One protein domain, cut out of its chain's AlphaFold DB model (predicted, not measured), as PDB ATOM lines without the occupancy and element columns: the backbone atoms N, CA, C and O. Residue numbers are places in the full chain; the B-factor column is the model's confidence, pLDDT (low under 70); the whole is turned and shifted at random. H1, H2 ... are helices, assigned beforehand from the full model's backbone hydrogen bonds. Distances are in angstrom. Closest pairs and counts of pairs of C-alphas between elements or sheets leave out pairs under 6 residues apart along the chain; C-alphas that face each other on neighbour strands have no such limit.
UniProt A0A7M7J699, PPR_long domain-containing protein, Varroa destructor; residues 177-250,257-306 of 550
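What this domain is: This is residues 177 to 250 and 257 to 306 of the 550 residues of the protein "PPR_long domain-containing protein" of Varroa destructor (UniProt A0A7M7J699). Picture two rough layers of helices, H1, H2 and H4 in one, H3, H5 and H6 in the other, with residues 257 to 281 winding between H4 and H5. H1, H2 and H3 form an up-and-down bundle, each running against the one before. The printed part has 124 residues with six named helices, H1 to H6 in order, and no named strand; it is all helix and compact, radius of gyration of the C-alphas 13.3 A, spans 34 by 33 by 24 A.

How they stand to each other: Start at H2, residues 195 to 208; it forms helical hairpins with H1, residues 178 to 190, closest C-alphas Gly 195 and Cys 188, 4.4 A, and with H3, residues 215 to 227, closest C-alphas Phe 196 and Ala 224, 4.9 A. With residues 197 to 201 alone, H2 only just touches H4, residues 234 to 246, with 3 pairs of C-alphas within 8 A, the closest Val 197 and Leu 237, 6.6 A. Look next at the hub, H3: its residues 222 to 227 alone touch H5, residues 282 to 288, at a steep tilt of 56 degrees, closest C-alphas Gln 226 and Ser 282, 4.7 A. Its residues 215 to 218 alone only just touch H6, residues 291 to 301, with 3 pairs, the closest C-alphas Ala 215 and Met 299, 7.7 A. In H1 to H6 every O i to N i+4 pair is within hydrogen-bond range.

Where its parts are: Find C-alpha 195 at (88.833, 252.152, 266.075); H2 runs 19.9 A from there. H1 spans 18.7 A, H4 18.2 A, H3 18.0 A, H6 15.3 A and H5 10.0 A; H6 ends at (63.895, 254.784, 269.440).

The domain as a whole: Residues 251 to 256 are not printed; C-alphas 250 and 257 are 17.8 A apart. Of the links printed whole, none is long. Residues 233 to 250 and 257 to 278 have pLDDT under 70.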
ATOM      1  N   THR A 177      75.154 237.351 269.761       93.62
ATOM      2  CA  THR A 177      74.291 238.113 270.670       93.62
ATOM      3  C   THR A 177      74.756 239.562 270.782       93.62
ATOM      4  O   THR A 177      75.820 239.938 270.284       93.62
ATOM      5  N   ILE A 178      73.972 240.382 271.484       94.88
ATOM      6  CA  ILE A 178      74.354 241.752 271.847       94.88
ATOM      7  C   ILE A 178      75.709 241.815 272.563       94.88
ATOM      8  O   ILE A 178      76.513 242.702 272.285       94.88
ATOM      9  N   ASP A 179      76.007 240.832 273.416       93.88
ATOM     10  CA  ASP A 179      77.286 240.760 274.117       93.88
ATOM     11  C   ASP A 179      78.441 240.568 273.139       93.88
ATOM     12  O   ASP A 179      79.471 241.219 273.288       93.88
ATOM     13  N   THR A 180      78.280 239.748 272.096       94.81
ATOM     14  CA  THR A 180      79.313 239.582 271.062       94.81
ATOM     15  C   THR A 180      79.662 240.926 270.415       94.81
ATOM     16  O   THR A 180      80.838 241.276 270.323       94.81
ATOM     17  N   TYR A 181      78.655 241.724 270.045       95.19
ATOM     18  CA  TYR A 181      78.868 243.063 269.482       95.19
ATOM     19  C   TYR A 181      79.482 244.038 270.484       95.19
ATOM     20  O   TYR A 181      80.389 244.787 270.128       95.19
ATOM     21  N   ASN A 182      79.062 244.003 271.749       96.31
ATOM     22  CA  ASN A 182      79.648 244.852 272.784       96.31
ATOM     23  C   ASN A 182      81.140 244.544 273.006       96.31
ATOM     24  O   ASN A 182      81.919 245.480 273.184       96.31
ATOM     25  N   HIS A 183      81.560 243.274 272.929       95.69
ATOM     26  CA  HIS A 183      82.980 242.901 272.986       95.69
ATOM     27  C   HIS A 183      83.756 243.324 271.727       95.69
ATOM     28  O   HIS A 183      84.898 243.763 271.845       95.69
ATOM     29  N   LEU A 184      83.150 243.261 270.533       95.75
ATOM     30  CA  LEU A 184      83.766 243.801 269.310       95.75
ATOM     31  C   LEU A 184      83.976 245.309 269.407       95.75
ATOM     32  O   LEU A 184      85.068 245.788 269.121       95.75
ATOM     33  N   LEU A 185      82.962 246.054 269.857       95.81
ATOM     34  CA  LEU A 185      83.069 247.497 270.068       95.81
ATOM     35  C   LEU A 185      84.145 247.831 271.110       95.81
ATOM     36  O   LEU A 185      84.920 248.761 270.907       95.81
ATOM     37  N   MET A 186      84.254 247.039 272.180       95.62
ATOM     38  CA  MET A 186      85.346 247.162 273.150       95.62
ATOM     39  C   MET A 186      86.719 246.955 272.495       95.62
ATOM     40  O   MET A 186      87.636 247.737 272.735       95.62
ATOM     41  N   GLY A 187      86.855 245.952 271.622       94.44
ATOM     42  CA  GLY A 187      88.075 245.729 270.843       94.44
ATOM     43  C   GLY A 187      88.375 246.871 269.869       94.44
ATOM     44  O   GLY A 187      89.530 247.259 269.718       94.44
ATOM     45  N   CYS A 188      87.348 247.467 269.255       94.12
ATOM     46  CA  CYS A 188      87.492 248.645 268.394       94.12
ATOM     47  C   CYS A 188      88.063 249.834 269.176       94.12
ATOM     48  O   CYS A 188      88.985 250.484 268.700       94.12
ATOM     49  N   ILE A 189      87.585 250.078 270.403       94.56
ATOM     50  CA  ILE A 189      88.101 251.147 271.279       94.56
ATOM     51  C   ILE A 189      89.590 250.956 271.598       94.56
ATOM     52  O   ILE A 189      90.311 251.932 271.830       94.56
ATOM     53  N   ALA A 190      90.061 249.711 271.647       90.50
ATOM     54  CA  ALA A 190      91.455 249.418 271.931       90.50
ATOM     55  C   ALA A 190      92.385 249.794 270.761       90.50
ATOM     56  O   ALA A 190      93.531 250.174 270.997       90.50
ATOM     57  N   ASN A 191      91.876 249.785 269.524       90.56
ATOM     58  CA  ASN A 191      92.588 250.290 268.353       90.56
ATOM     59  C   ASN A 191      92.427 251.818 268.248       90.56
ATOM     60  O   ASN A 191      91.372 252.329 267.873       90.56
ATOM     61  N   LYS A 192      93.473 252.573 268.596       90.88
ATOM     62  CA  LYS A 192      93.414 254.044 268.632       90.88
ATOM     63  C   LYS A 192      93.483 254.700 267.258       90.88
ATOM     64  O   LYS A 192      93.030 255.832 267.135       90.88
ATOM     65  N   GLU A 193      93.971 254.002 266.240       88.12
ATOM     66  CA  GLU A 193      94.166 254.565 264.903       88.12
ATOM     67  C   GLU A 193      92.872 254.546 264.092       88.12
ATOM     68  O   GLU A 193      92.417 255.600 263.660       88.12
ATOM     69  N   ILE A 194      92.242 253.374 263.948       88.38
ATOM     70  CA  ILE A 194      91.048 253.165 263.097       88.38
ATOM     71  C   ILE A 194      89.791 252.753 263.880       88.38
ATOM     72  O   ILE A 194      88.750 252.441 263.294       88.38
ATOM     73  N   GLY A 195      89.870 252.718 265.213       90.25
ATOM     74  CA  GLY A 195      88.833 252.152 266.075       90.25
ATOM     75  C   GLY A 195      87.448 252.767 265.912       90.25
ATOM     76  O   GLY A 195      86.454 252.050 266.018       90.25
ATOM     77  N   PHE A 196      87.347 254.063 265.606       88.94
ATOM     78  CA  PHE A 196      86.048 254.705 265.404       88.94
ATOM     79  C   PHE A 196      85.337 254.162 264.160       88.94
ATOM     80  O   PHE A 196      84.166 253.787 264.222       88.94
ATOM     81  N   VAL A 197      86.060 254.048 263.045       84.88
ATOM     82  CA  VAL A 197      85.509 253.551 261.778       84.88
ATOM     83  C   VAL A 197      85.079 252.089 261.910       84.88
ATOM     84  O   VAL A 197      84.002 251.707 261.444       84.88
ATOM     85  N   LEU A 198      85.873 251.275 262.610       87.19
ATOM     86  CA  LEU A 198      85.499 249.898 262.933       87.19
ATOM     87  C   LEU A 198      84.252 249.840 263.824       87.19
ATOM     88  O   LEU A 198      83.353 249.046 263.552       87.19
ATOM     89  N   ALA A 199      84.145 250.707 264.835       90.38
ATOM     90  CA  ALA A 199      82.985 250.741 265.723       90.38
ATOM     91  C   ALA A 199      81.682 251.072 264.973       90.38
ATOM     92  O   ALA A 199      80.669 250.398 265.172       90.38
ATOM     93  N   VAL A 200      81.716 252.043 264.052       84.25
ATOM     94  CA  VAL A 200      80.568 252.369 263.189       84.25
ATOM     95  C   VAL A 200      80.175 251.168 262.320       84.25
ATOM     96  O   VAL A 200      78.995 250.825 262.237       84.25
ATOM     97  N   ARG A 201      81.150 250.468 261.722       83.12
ATOM     98  CA  ARG A 201      80.898 249.243 260.934       83.12
ATOM     99  C   ARG A 201      80.242 248.145 261.759       83.12
ATOM    100  O   ARG A 201      79.280 247.528 261.303       83.12
ATOM    101  N   VAL A 202      80.752 247.911 262.965       86.50
ATOM    102  CA  VAL A 202      80.225 246.904 263.891       86.50
ATOM    103  C   VAL A 202      78.776 247.218 264.256       86.50
ATOM    104  O   VAL A 202      77.933 246.323 264.187       86.50
ATOM    105  N   LEU A 203      78.456 248.478 264.563       85.50
ATOM    106  CA  LEU A 203      77.086 248.890 264.874       85.50
ATOM    107  C   LEU A 203      76.148 248.745 263.667       85.50
ATOM    108  O   LEU A 203      75.053 248.209 263.804       85.50
ATOM    109  N   ARG A 204      76.579 249.125 262.460       79.88
ATOM    110  CA  ARG A 204      75.769 248.910 261.247       79.88
ATOM    111  C   ARG A 204      75.511 247.432 260.981       79.88
ATOM    112  O   ARG A 204      74.383 247.051 260.679       79.88
ATOM    113  N   HIS A 205      76.528 246.588 261.149       80.31
ATOM    114  CA  HIS A 205      76.370 245.143 261.018       80.31
ATOM    115  C   HIS A 205      75.403 244.573 262.072       80.31
ATOM    116  O   HIS A 205      74.597 243.699 261.759       80.31
ATOM    117  N   MET A 206      75.435 245.091 263.303       84.88
ATOM    118  CA  MET A 206      74.496 244.738 264.375       84.88
ATOM    119  C   MET A 206      73.043 245.065 264.000       84.88
ATOM    120  O   MET A 206      72.161 244.213 264.133       84.88
ATOM    121  N   LEU A 207      72.811 246.272 263.475       82.50
ATOM    122  CA  LEU A 207      71.492 246.730 263.034       82.50
ATOM    123  C   LEU A 207      70.977 245.933 261.830       82.50
ATOM    124  O   LEU A 207      69.813 245.532 261.816       82.50
ATOM    125  N   TRP A 208      71.847 245.632 260.861       77.31
ATOM    126  CA  TRP A 208      71.516 244.781 259.713       77.31
ATOM    127  C   TRP A 208      71.083 243.375 260.147       77.31
ATOM    128  O   TRP A 208      70.116 242.824 259.625       77.31
ATOM    129  N   ARG A 209      71.734 242.825 261.181       78.25
ATOM    130  CA  ARG A 209      71.373 241.545 261.813       78.25
ATOM    131  C   ARG A 209      70.154 241.631 262.736       78.25
ATOM    132  O   ARG A 209      69.822 240.635 263.370       78.25
ATOM    133  N   ARG A 210      69.488 242.790 262.819       83.12
ATOM    134  CA  ARG A 210      68.310 243.051 263.671       83.12
ATOM    135  C   ARG A 210      68.559 242.856 265.166       83.12
ATOM    136  O   ARG A 210      67.622 242.639 265.929       83.12
ATOM    137  N   ILE A 211      69.809 242.970 265.604       86.31
ATOM    138  CA  ILE A 211      70.155 242.900 267.023       86.31
ATOM    139  C   ILE A 211      70.059 244.317 267.588       86.31
ATOM    140  O   ILE A 211      70.707 245.240 267.100       86.31
ATOM    141  N   ARG A 212      69.212 244.502 268.602       88.75
ATOM    142  CA  ARG A 212      68.940 245.823 269.184       88.75
ATOM    143  C   ARG A 212      70.119 246.308 270.039       88.75
ATOM    144  O   ARG A 212      70.544 245.554 270.913       88.75
ATOM    145  N   PRO A 213      70.637 247.531 269.823       90.81
ATOM    146  CA  PRO A 213      71.621 248.159 270.706       90.81
ATOM    147  C   PRO A 213      71.105 248.325 272.137       90.81
ATOM    148  O   PRO A 213      69.908 248.507 272.347       90.81
ATOM    149  N   ASN A 214      72.011 248.313 273.116       93.06
ATOM    150  CA  ASN A 214      71.720 248.691 274.501       93.06
ATOM    151  C   ASN A 214      72.596 249.874 274.947       93.06
ATOM    152  O   ASN A 214      73.416 250.382 274.179       93.06
ATOM    153  N   ALA A 215      72.445 250.308 276.201       92.69
ATOM    154  CA  ALA A 215      73.202 251.438 276.743       92.69
ATOM    155  C   ALA A 215      74.724 251.223 276.634       92.69
ATOM    156  O   ALA A 215      75.461 252.147 276.298       92.69
ATOM    157  N   THR A 216      75.204 249.991 276.841       94.44
ATOM    158  CA  THR A 216      76.622 249.638 276.679       94.44
ATOM    159  C   THR A 216      77.091 249.788 275.232       94.44
ATOM    160  O   THR A 216      78.176 250.317 275.009       94.44
ATOM    161  N   THR A 217      76.270 249.401 274.252       93.62
ATOM    162  CA  THR A 217      76.569 249.576 272.823       93.62
ATOM    163  C   THR A 217      76.789 251.051 272.480       93.62
ATOM    164  O   THR A 217      77.815 251.403 271.897       93.62
ATOM    165  N   PHE A 218      75.868 251.928 272.898       92.31
ATOM    166  CA  PHE A 218      75.996 253.371 272.673       92.31
ATOM    167  C   PHE A 218      77.189 253.967 273.422       92.31
ATOM    168  O   PHE A 218      77.957 254.725 272.839       92.31
ATOM    169  N   ASN A 219      77.416 253.574 274.677       93.62
ATOM    170  CA  ASN A 219      78.563 254.053 275.452       93.62
ATOM    171  C   ASN A 219      79.902 253.646 274.825       93.62
ATOM    172  O   ASN A 219      80.830 254.456 274.786       93.62
ATOM    173  N   HIS A 220      80.011 252.431 274.282       94.69
ATOM    174  CA  HIS A 220      81.204 252.018 273.550       94.69
ATOM    175  C   HIS A 220      81.389 252.813 272.251       94.69
ATOM    176  O   HIS A 220      82.503 253.250 271.968       94.69
ATOM    177  N   LEU A 221      80.318 253.066 271.492       92.19
ATOM    178  CA  LEU A 221      80.393 253.908 270.294       92.19
ATOM    179  C   LEU A 221      80.866 255.330 270.632       92.19
ATOM    180  O   LEU A 221      81.788 255.844 270.000       92.19
ATOM    181  N   LEU A 222      80.278 255.945 271.661       91.75
ATOM    182  CA  LEU A 222      80.667 257.270 272.144       91.75
ATOM    183  C   LEU A 222      82.123 257.288 272.623       91.75
ATOM    184  O   LEU A 222      82.867 258.226 272.340       91.75
ATOM    185  N   THR A 223      82.561 256.230 273.307       93.00
ATOM    186  CA  THR A 223      83.958 256.075 273.728       93.00
ATOM    187  C   THR A 223      84.895 255.974 272.525       93.00
ATOM    188  O   THR A 223      85.943 256.620 272.527       93.00
ATOM    189  N   ALA A 224      84.523 255.221 271.486       91.69
ATOM    190  CA  ALA A 224      85.306 255.108 270.260       91.69
ATOM    191  C   ALA A 224      85.408 256.460 269.535       91.69
ATOM    192  O   ALA A 224      86.505 256.863 269.166       91.69
ATOM    193  N   ALA A 225      84.305 257.209 269.418       88.31
ATOM    194  CA  ALA A 225      84.314 258.560 268.844       88.31
ATOM    195  C   ALA A 225      85.263 259.502 269.600       88.31
ATOM    196  O   ALA A 225      85.969 260.315 269.003       88.31
ATOM    197  N   GLN A 226      85.338 259.358 270.922       88.19
ATOM    198  CA  GLN A 226      86.201 260.195 271.748       88.19
ATOM    199  C   GLN A 226      87.672 259.802 271.688       88.19
ATOM    200  O   GLN A 226      88.530 260.677 271.641       88.19
ATOM    201  N   GLN A 227      87.967 258.506 271.748       90.00
ATOM    202  CA  GLN A 227      89.321 258.021 272.013       90.00
ATOM    203  C   GLN A 227      90.049 257.483 270.783       90.00
ATOM    204  O   GLN A 227      91.258 257.288 270.867       90.00
ATOM    205  N   CYS A 228      89.345 257.198 269.690       90.88
ATOM    206  CA  CYS A 228      89.921 256.584 268.499       90.88
ATOM    207  C   CYS A 228      89.855 257.539 267.309       90.88
ATOM    208  O   CYS A 228      88.920 258.328 267.192       90.88
ATOM    209  N   GLY A 229      90.837 257.436 266.419       86.19
ATOM    210  CA  GLY A 229      90.839 258.088 265.118       86.19
ATOM    211  C   GLY A 229      90.068 257.301 264.057       86.19
ATOM    212  O   GLY A 229      89.459 256.255 264.320       86.19
ATOM    213  N   CYS A 230      90.122 257.831 262.836       80.56
ATOM    214  CA  CYS A 230      89.520 257.238 261.643       80.56
ATOM    215  C   CYS A 230      90.532 256.555 260.711       80.56
ATOM    216  O   CYS A 230      90.136 256.072 259.654       80.56
ATOM    217  N   GLY A 231      91.807 256.506 261.098       81.00
ATOM    218  CA  GLY A 231      92.938 256.248 260.210       81.00
ATOM    219  C   GLY A 231      93.300 257.462 259.359       81.00
ATOM    220  O   GLY A 231      92.634 258.497 259.412       81.00
ATOM    221  N   ASP A 232      94.354 257.309 258.563       72.19
ATOM    222  CA  ASP A 232      94.827 258.350 257.643       72.19
ATOM    223  C   ASP A 232      94.018 258.393 256.338       72.19
ATOM    224  O   ASP A 232      93.999 259.406 255.639       72.19
ATOM    225  N   ASP A 233      93.316 257.304 256.018       68.62
ATOM    226  CA  ASP A 233      92.574 257.153 254.772       68.62
ATOM    227  C   ASP A 233      91.079 257.462 254.941       68.62
ATOM    228  O   ASP A 233      90.307 256.710 255.545       68.62
ATOM    229  N   ILE A 234      90.650 258.566 254.328       69.19
ATOM    230  CA  ILE A 234      89.247 258.984 254.284       69.19
ATOM    231  C   ILE A 234      88.385 258.054 253.424       69.19
ATOM    232  O   ILE A 234      87.164 258.051 253.567       69.19
ATOM    233  N   SER A 235      88.992 257.249 252.547       68.12
ATOM    234  CA  SER A 235      88.292 256.379 251.600       68.12
ATOM    235  C   SER A 235      87.433 255.347 252.310       68.12
ATOM    236  O   SER A 235      86.327 255.061 251.859       68.12
ATOM    237  N   LEU A 236      87.890 254.817 253.448       67.75
ATOM    238  CA  LEU A 236      87.108 253.860 254.226       67.75
ATOM    239  C   LEU A 236      85.872 254.524 254.841       67.75
ATOM    240  O   LEU A 236      84.785 253.948 254.804       67.75
ATOM    241  N   LEU A 237      86.019 255.744 255.363       68.94
ATOM    242  CA  LEU A 237      84.897 256.520 255.882       68.94
ATOM    243  C   LEU A 237      83.938 256.892 254.745       68.94
ATOM    244  O   LEU A 237      82.756 256.595 254.840       68.94
ATOM    245  N   ASN A 238      84.444 257.425 253.632       66.94
ATOM    246  CA  ASN A 238      83.657 257.766 252.446       66.94
ATOM    247  C   ASN A 238      82.953 256.556 251.834       66.94
ATOM    248  O   ASN A 238      81.809 256.674 251.407       66.94
ATOM    249  N   LYS A 239      83.571 255.374 251.858       69.19
ATOM    250  CA  LYS A 239      82.908 254.129 251.467       69.19
ATOM    251  C   LYS A 239      81.740 253.816 252.392       69.19
ATOM    252  O   LYS A 239      80.666 253.521 251.897       69.19
ATOM    253  N   LEU A 240      81.895 253.961 253.709       66.69
ATOM    254  CA  LEU A 240      80.777 253.772 254.641       66.69
ATOM    255  C   LEU A 240      79.673 254.810 254.453       66.69
ATOM    256  O   LEU A 240      78.497 254.456 254.541       66.69
ATOM    257  N   LEU A 241      80.033 256.064 254.182       64.06
ATOM    258  CA  LEU A 241      79.082 257.131 253.869       64.06
ATOM    259  C   LEU A 241      78.313 256.786 252.579       64.06
ATOM    260  O   LEU A 241      77.089 256.841 252.562       64.06
ATOM    261  N   ASN A 242      79.000 256.320 251.534       63.00
ATOM    262  CA  ASN A 242      78.387 255.897 250.270       63.00
ATOM    263  C   ASN A 242      77.532 254.629 250.416       63.00
ATOM    264  O   ASN A 242      76.416 254.581 249.905       63.00
ATOM    265  N   ASP A 243      77.998 253.636 251.174       61.91
ATOM    266  CA  ASP A 243      77.232 252.433 251.506       61.91
ATOM    267  C   ASP A 243      75.971 252.797 252.314       61.91
ATOM    268  O   ASP A 243      74.962 252.104 252.232       61.91
ATOM    269  N   ALA A 244      75.998 253.879 253.109       58.41
ATOM    270  CA  ALA A 244      74.809 254.420 253.784       58.41
ATOM    271  C   ALA A 244      73.780 254.974 252.792       58.41
ATOM    272  O   ALA A 244      72.588 254.754 252.976       58.41
ATOM    273  N   ARG A 245      74.242 255.629 251.718       56.94
ATOM    274  CA  ARG A 245      73.376 256.144 250.643       56.94
ATOM    275  C   ARG A 245      72.730 255.011 249.844       56.94
ATOM    276  O   ARG A 245      71.573 255.109 249.456       56.94
ATOM    277  N   GLN A 246      73.476 253.936 249.591       52.97
ATOM    278  CA  GLN A 246      73.033 252.840 248.722       52.97
ATOM    279  C   GLN A 246      72.228 251.752 249.442       52.97
ATOM    280  O   GLN A 246      71.511 250.995 248.783       52.97
ATOM    281  N   SER A 247      72.309 251.646 250.775       52.06
ATOM    282  CA  SER A 247      71.574 250.626 251.526       52.06
ATOM    283  C   SER A 247      70.073 250.937 251.601       52.06
ATOM    284  O   SER A 247      69.561 251.357 252.634       52.06
ATOM    285  N   GLN A 248      69.340 250.660 250.520       47.38
ATOM    286  CA  GLN A 248      67.890 250.463 250.537       47.38
ATOM    287  C   GLN A 248      67.550 249.184 251.326       47.38
ATOM    288  O   GLN A 248      67.208 248.148 250.754       47.38
ATOM    289  N   LEU A 249      67.630 249.214 252.655       42.34
ATOM    290  CA  LEU A 249      67.026 248.161 253.471       42.34
ATOM    291  C   LEU A 249      65.520 248.434 253.550       42.34
ATOM    292  O   LEU A 249      65.058 249.214 254.380       42.34
ATOM    293  N   LYS A 250      64.758 247.792 252.653       36.84
ATOM    294  CA  LYS A 250      63.294 247.676 252.718       36.84
ATOM    295  C   LYS A 250      62.907 246.998 254.031       36.84
ATOM    296  O   LYS A 250      62.813 245.780 254.103       36.84
ATOM    297  N   ILE A 257      63.891 259.981 263.581       33.94
ATOM    298  CA  ILE A 257      63.785 261.331 264.163       33.94
ATOM    299  C   ILE A 257      64.663 262.363 263.417       33.94
ATOM    300  O   ILE A 257      65.707 262.061 262.853       33.94
ATOM    301  N   THR A 258      64.153 263.589 263.428       30.23
ATOM    302  CA  THR A 258      64.471 264.822 262.698       30.23
ATOM    303  C   THR A 258      65.901 265.378 262.786       30.23
ATOM    304  O   THR A 258      66.511 265.400 263.852       30.23
ATOM    305  N   SER A 259      66.313 265.952 261.644       33.97
ATOM    306  CA  SER A 259      67.405 266.910 261.376       33.97
ATOM    307  C   SER A 259      68.819 266.503 261.805       33.97
ATOM    308  O   SER A 259      69.317 266.957 262.834       33.97
ATOM    309  N   GLY A 260      69.499 265.717 260.966       40.94
ATOM    310  CA  GLY A 260      70.957 265.587 261.013       40.94
ATOM    311  C   GLY A 260      71.466 264.277 260.420       40.94
ATOM    312  O   GLY A 260      71.214 263.208 260.963       40.94
ATOM    313  N   GLU A 261      72.205 264.388 259.323       47.81
ATOM    314  CA  GLU A 261      72.964 263.352 258.614       47.81
ATOM    315  C   GLU A 261      73.886 262.533 259.549       47.81
ATOM    316  O   GLU A 261      75.062 262.842 259.724       47.81
ATOM    317  N   SER A 262      73.357 261.482 260.185       56.31
ATOM    318  CA  SER A 262      74.116 260.581 261.064       56.31
ATOM    319  C   SER A 262      74.500 259.290 260.350       56.31
ATOM    320  O   SER A 262      73.642 258.630 259.773       56.31
ATOM    321  N   LEU A 263      75.746 258.832 260.511       55.03
ATOM    322  CA  LEU A 263      76.226 257.500 260.105       55.03
ATOM    323  C   LEU A 263      75.423 256.328 260.696       55.03
ATOM    324  O   LEU A 263      75.610 255.182 260.274       55.03
ATOM    325  N   LEU A 264      74.594 256.595 261.708       54.00
ATOM    326  CA  LEU A 264      73.753 255.602 262.369       54.00
ATOM    327  C   LEU A 264      72.364 255.473 261.746       54.00
ATOM    328  O   LEU A 264      71.676 254.490 262.029       54.00
ATOM    329  N   ASP A 265      71.945 256.436 260.926       55.88
ATOM    330  CA  ASP A 265      70.637 256.395 260.288       55.88
ATOM    331  C   ASP A 265      70.660 255.416 259.102       55.88
ATOM    332  O   ASP A 265      71.513 255.463 258.216       55.88
ATOM    333  N   VAL A 266      69.726 254.468 259.113       49.78
ATOM    334  CA  VAL A 266      69.606 253.402 258.108       49.78
ATOM    335  C   VAL A 266      68.798 253.881 256.890       49.78
ATOM    336  O   VAL A 266      68.815 253.220 255.854       49.78
ATOM    337  N   ARG A 267      68.097 255.026 256.984       45.34
ATOM    338  CA  ARG A 267      67.233 255.580 255.924       45.34
ATOM    339  C   ARG A 267      67.686 256.952 255.413       45.34
ATOM    340  O   ARG A 267      66.856 257.787 255.054       45.34
ATOM    341  N   LEU A 268      68.993 257.175 255.339       45.50
ATOM    342  CA  LEU A 268      69.565 258.405 254.794       45.50
ATOM    343  C   LEU A 268      69.186 258.575 253.314       45.50
ATOM    344  O   LEU A 268      69.802 257.987 252.428       45.50
ATOM    345  N   LYS A 269      68.167 259.393 253.041       38.22
ATOM    346  CA  LYS A 269      67.861 259.866 251.687       38.22
ATOM    347  C   LYS A 269      68.824 260.988 251.332       38.22
ATOM    348  O   LYS A 269      68.732 262.046 251.938       38.22
ATOM    349  N   ASP A 270      69.703 260.732 250.364       41.66
ATOM    350  CA  ASP A 270      70.404 261.666 249.461       41.66
ATOM    351  C   ASP A 270      71.155 262.889 250.031       41.66
ATOM    352  O   ASP A 270      71.873 263.539 249.274       41.66
ATOM    353  N   GLN A 271      71.075 263.177 251.332       43.94
ATOM    354  CA  GLN A 271      71.585 264.404 251.947       43.94
ATOM    355  C   GLN A 271      73.018 264.289 252.464       43.94
ATOM    356  O   GLN A 271      73.684 265.305 252.572       43.94
ATOM    357  N   LEU A 272      73.535 263.080 252.716       45.94
ATOM    358  CA  LEU A 272      74.838 262.933 253.365       45.94
ATOM    359  C   LEU A 272      75.984 263.522 252.519       45.94
ATOM    360  O   LEU A 272      76.327 262.981 251.459       45.94
ATOM    361  N   VAL A 273      76.586 264.612 252.999       47.16
ATOM    362  CA  VAL A 273      77.724 265.258 252.332       47.16
ATOM    363  C   VAL A 273      78.979 264.403 252.526       47.16
ATOM    364  O   VAL A 273      79.256 263.901 253.617       47.16
ATOM    365  N   ALA A 274      79.755 264.208 251.454       52.53
ATOM    366  CA  ALA A 274      81.050 263.541 251.554       52.53
ATOM    367  C   ALA A 274      81.935 264.294 252.553       52.53
ATOM    368  O   ALA A 274      82.017 265.523 252.527       52.53
ATOM    369  N   VAL A 275      82.616 263.561 253.431       56.69
ATOM    370  CA  VAL A 275      83.523 264.198 254.376       56.69
ATOM    371  C   VAL A 275      84.733 264.686 253.580       56.69
ATOM    372  O   VAL A 275      85.470 263.887 253.004       56.69
ATOM    373  N   ALA A 276      84.913 266.008 253.513       51.03
ATOM    374  CA  ALA A 276      86.010 266.632 252.770       51.03
ATOM    375  C   ALA A 276      87.378 266.401 253.439       51.03
ATOM    376  O   ALA A 276      88.409 266.397 252.771       51.03
ATOM    377  N   THR A 277      87.392 266.196 254.759       62.03
ATOM    378  CA  THR A 277      88.608 266.048 255.568       62.03
ATOM    379  C   THR A 277      88.416 265.023 256.675       62.03
ATOM    380  O   THR A 277      87.396 265.049 257.358       62.03
ATOM    381  N   VAL A 278      89.409 264.158 256.910       64.56
ATOM    382  CA  VAL A 278      89.357 263.165 257.994       64.56
ATOM    383  C   VAL A 278      89.056 263.874 259.322       64.56
ATOM    384  O   VAL A 278      89.776 264.818 259.655       64.56
ATOM    385  N   PRO A 279      88.031 263.445 260.082       72.44
ATOM    386  CA  PRO A 279      87.651 264.116 261.318       72.44
ATOM    387  C   PRO A 279      88.738 263.906 262.380       72.44
ATOM    388  O   PRO A 279      88.982 262.788 262.858       72.44
ATOM    389  N   LYS A 280      89.419 264.993 262.745       72.88
ATOM    390  CA  LYS A 280      90.576 264.967 263.654       72.88
ATOM    391  C   LYS A 280      90.137 265.094 265.105       72.88
ATOM    392  O   LYS A 280      90.739 264.475 265.988       72.88
ATOM    393  N   THR A 281      89.066 265.838 265.358       80.00
ATOM    394  CA  THR A 281      88.580 266.111 266.714       80.00
ATOM    395  C   THR A 281      87.556 265.069 267.168       80.00
ATOM    396  O   THR A 281      86.920 264.382 266.364       80.00
ATOM    397  N   SER A 282      87.418 264.896 268.484       81.31
ATOM    398  CA  SER A 282      86.401 263.998 269.050       81.31
ATOM    399  C   SER A 282      84.978 264.497 268.800       81.31
ATOM    400  O   SER A 282      84.050 263.700 268.691       81.31
ATOM    401  N   GLU A 283      84.829 265.810 268.693       76.50
ATOM    402  CA  GLU A 283      83.608 266.552 268.439       76.50
ATOM    403  C   GLU A 283      83.113 266.287 267.015       76.50
ATOM    404  O   GLU A 283      81.972 265.861 266.845       76.50
ATOM    405  N   GLU A 284      83.983 266.413 266.005       75.06
ATOM    406  CA  GLU A 284      83.666 266.077 264.607       75.06
ATOM    407  C   GLU A 284      83.213 264.621 264.465       75.06
ATOM    408  O   GLU A 284      82.187 264.336 263.846       75.06
ATOM    409  N   ARG A 285      83.934 263.677 265.085       82.44
ATOM    410  CA  ARG A 285      83.559 262.253 265.045       82.44
ATOM    411  C   ARG A 285      82.225 261.981 265.730       82.44
ATOM    412  O   ARG A 285      81.466 261.125 265.285       82.44
ATOM    413  N   LEU A 286      81.924 262.702 266.805       78.62
ATOM    414  CA  LEU A 286      80.655 262.566 267.504       78.62
ATOM    415  C   LEU A 286      79.489 263.157 266.698       78.62
ATOM    416  O   LEU A 286      78.406 262.573 266.676       78.62
ATOM    417  N   LEU A 287      79.711 264.268 265.993       73.81
ATOM    418  CA  LEU A 287      78.735 264.827 265.057       73.81
ATOM    419  C   LEU A 287      78.410 263.840 263.928       73.81
ATOM    420  O   LEU A 287      77.236 263.658 263.620       73.81
ATOM    421  N   LEU A 288      79.405 263.114 263.403       72.56
ATOM    422  CA  LEU A 288      79.190 262.093 262.367       72.56
ATOM    423  C   LEU A 288      78.270 260.945 262.801       72.56
ATOM    424  O   LEU A 288      77.641 260.325 261.952       72.56
ATOM    425  N   VAL A 289      78.169 260.645 264.097       73.19
ATOM    426  CA  VAL A 289      77.209 259.653 264.626       73.19
ATOM    427  C   VAL A 289      75.895 260.292 265.097       73.19
ATOM    428  O   VAL A 289      75.100 259.652 265.786       73.19
ATOM    429  N   GLY A 290      75.619 261.533 264.683       70.56
ATOM    430  CA  GLY A 290      74.373 262.265 264.941       70.56
ATOM    431  C   GLY A 290      74.442 263.258 266.100       70.56
ATOM    432  O   GLY A 290      73.426 263.850 266.466       70.56
ATOM    433  N   GLY A 291      75.618 263.443 266.706       79.19
ATOM    434  CA  GLY A 291      75.806 264.331 267.850       79.19
ATOM    435  C   GLY A 291      74.967 263.934 269.078       79.19
ATOM    436  O   GLY A 291      74.386 262.846 269.131       79.19
ATOM    437  N   PRO A 292      74.870 264.811 270.093       81.81
ATOM    438  CA  PRO A 292      74.112 264.522 271.311       81.81
ATOM    439  C   PRO A 292      72.628 264.250 271.063       81.81
ATOM    440  O   PRO A 292      72.089 263.264 271.562       81.81
ATOM    441  N   LYS A 293      71.972 265.091 270.253       80.94
ATOM    442  CA  LYS A 293      70.538 264.964 269.955       80.94
ATOM    443  C   LYS A 293      70.233 263.690 269.165       80.94
ATOM    444  O   LYS A 293      69.287 262.982 269.513       80.94
ATOM    445  N   GLY A 294      71.040 263.355 268.154       77.56
ATOM    446  CA  GLY A 294      70.848 262.154 267.338       77.56
ATOM    447  C   GLY A 294      71.087 260.861 268.115       77.56
ATOM    448  O   GLY A 294      70.311 259.913 267.981       77.56
ATOM    449  N   ILE A 295      72.094 260.829 268.997       84.56
ATOM    450  CA  ILE A 295      72.340 259.673 269.872       84.56
ATOM    451  C   ILE A 295      71.176 259.466 270.845       84.56
ATOM    452  O   ILE A 295      70.664 258.354 270.940       84.56
ATOM    453  N   LEU A 296      70.703 260.518 271.519       86.31
ATOM    454  CA  LEU A 296      69.574 260.407 272.455       86.31
ATOM    455  C   LEU A 296      68.274 260.007 271.750       86.31
ATOM    456  O   LEU A 296      67.524 259.176 272.258       86.31
ATOM    457  N   SER A 297      68.051 260.529 270.545       83.25
ATOM    458  CA  SER A 297      66.927 260.136 269.691       83.25
ATOM    459  C   SER A 297      67.004 258.656 269.309       83.25
ATOM    460  O   SER A 297      66.020 257.929 269.428       83.25
ATOM    461  N   SER A 298      68.195 258.179 268.932       82.06
ATOM    462  CA  SER A 298      68.437 256.766 268.621       82.06
ATOM    463  C   SER A 298      68.204 255.872 269.842       82.06
ATOM    464  O   SER A 298      67.583 254.818 269.734       82.06
ATOM    465  N   MET A 299      68.653 256.291 271.025       88.06
ATOM    466  CA  MET A 299      68.427 255.555 272.271       88.06
ATOM    467  C   MET A 299      66.937 255.470 272.620       88.06
ATOM    468  O   MET A 299      66.442 254.375 272.889       88.06
ATOM    469  N   SER A 300      66.206 256.585 272.519       86.75
ATOM    470  CA  SER A 300      64.750 256.620 272.707       86.75
ATOM    471  C   SER A 300      64.029 255.681 271.734       86.75
ATOM    472  O   SER A 300      63.182 254.888 272.150       86.75
ATOM    473  N   TYR A 301      64.439 255.676 270.462       83.19
ATOM    474  CA  TYR A 301      63.895 254.784 269.440       83.19
ATOM    475  C   TYR A 301      64.039 253.298 269.808       83.19
ATOM    476  O   TYR A 301      63.081 252.526 269.724       83.19
ATOM    477  N   PHE A 302      65.219 252.891 270.283       85.50
ATOM    478  CA  PHE A 302      65.453 251.518 270.740       85.50
ATOM    479  C   PHE A 302      64.904 251.227 272.145       85.50
ATOM    480  O   PHE A 302      65.064 250.103 272.623       85.50
ATOM    481  N   ARG A 303      64.222 252.193 272.781       88.00
ATOM    482  CA  ARG A 303      63.731 252.124 274.168       88.00
ATOM    483  C   ARG A 303      64.853 251.827 275.164       88.00
ATOM    484  O   ARG A 303      64.710 250.998 276.060       88.00
ATOM    485  N   VAL A 304      65.992 252.475 274.960       90.38
ATOM    486  CA  VAL A 304      67.170 252.389 275.819       90.38
ATOM    487  C   VAL A 304      67.282 253.686 276.601       90.38
ATOM    488  O   VAL A 304      67.404 254.759 276.015       90.38
ATOM    489  N   GLU A 305      67.280 253.590 277.924       89.25
ATOM    490  CA  GLU A 305      67.501 254.750 278.781       89.25
ATOM    491  C   GLU A 305      68.996 255.114 278.819       89.25
ATOM    492  O   GLU A 305      69.847 254.228 278.990       89.25
ATOM    493  N   PRO A 306      69.355 256.397 278.633       89.62
ATOM    494  CA  PRO A 306      70.728 256.853 278.805       89.62
ATOM    495  C   PRO A 306      71.183 256.719 280.256       89.62
ATOM    496  O   PRO A 306      70.458 257.068 281.185       89.62
TER     497      PRO A 306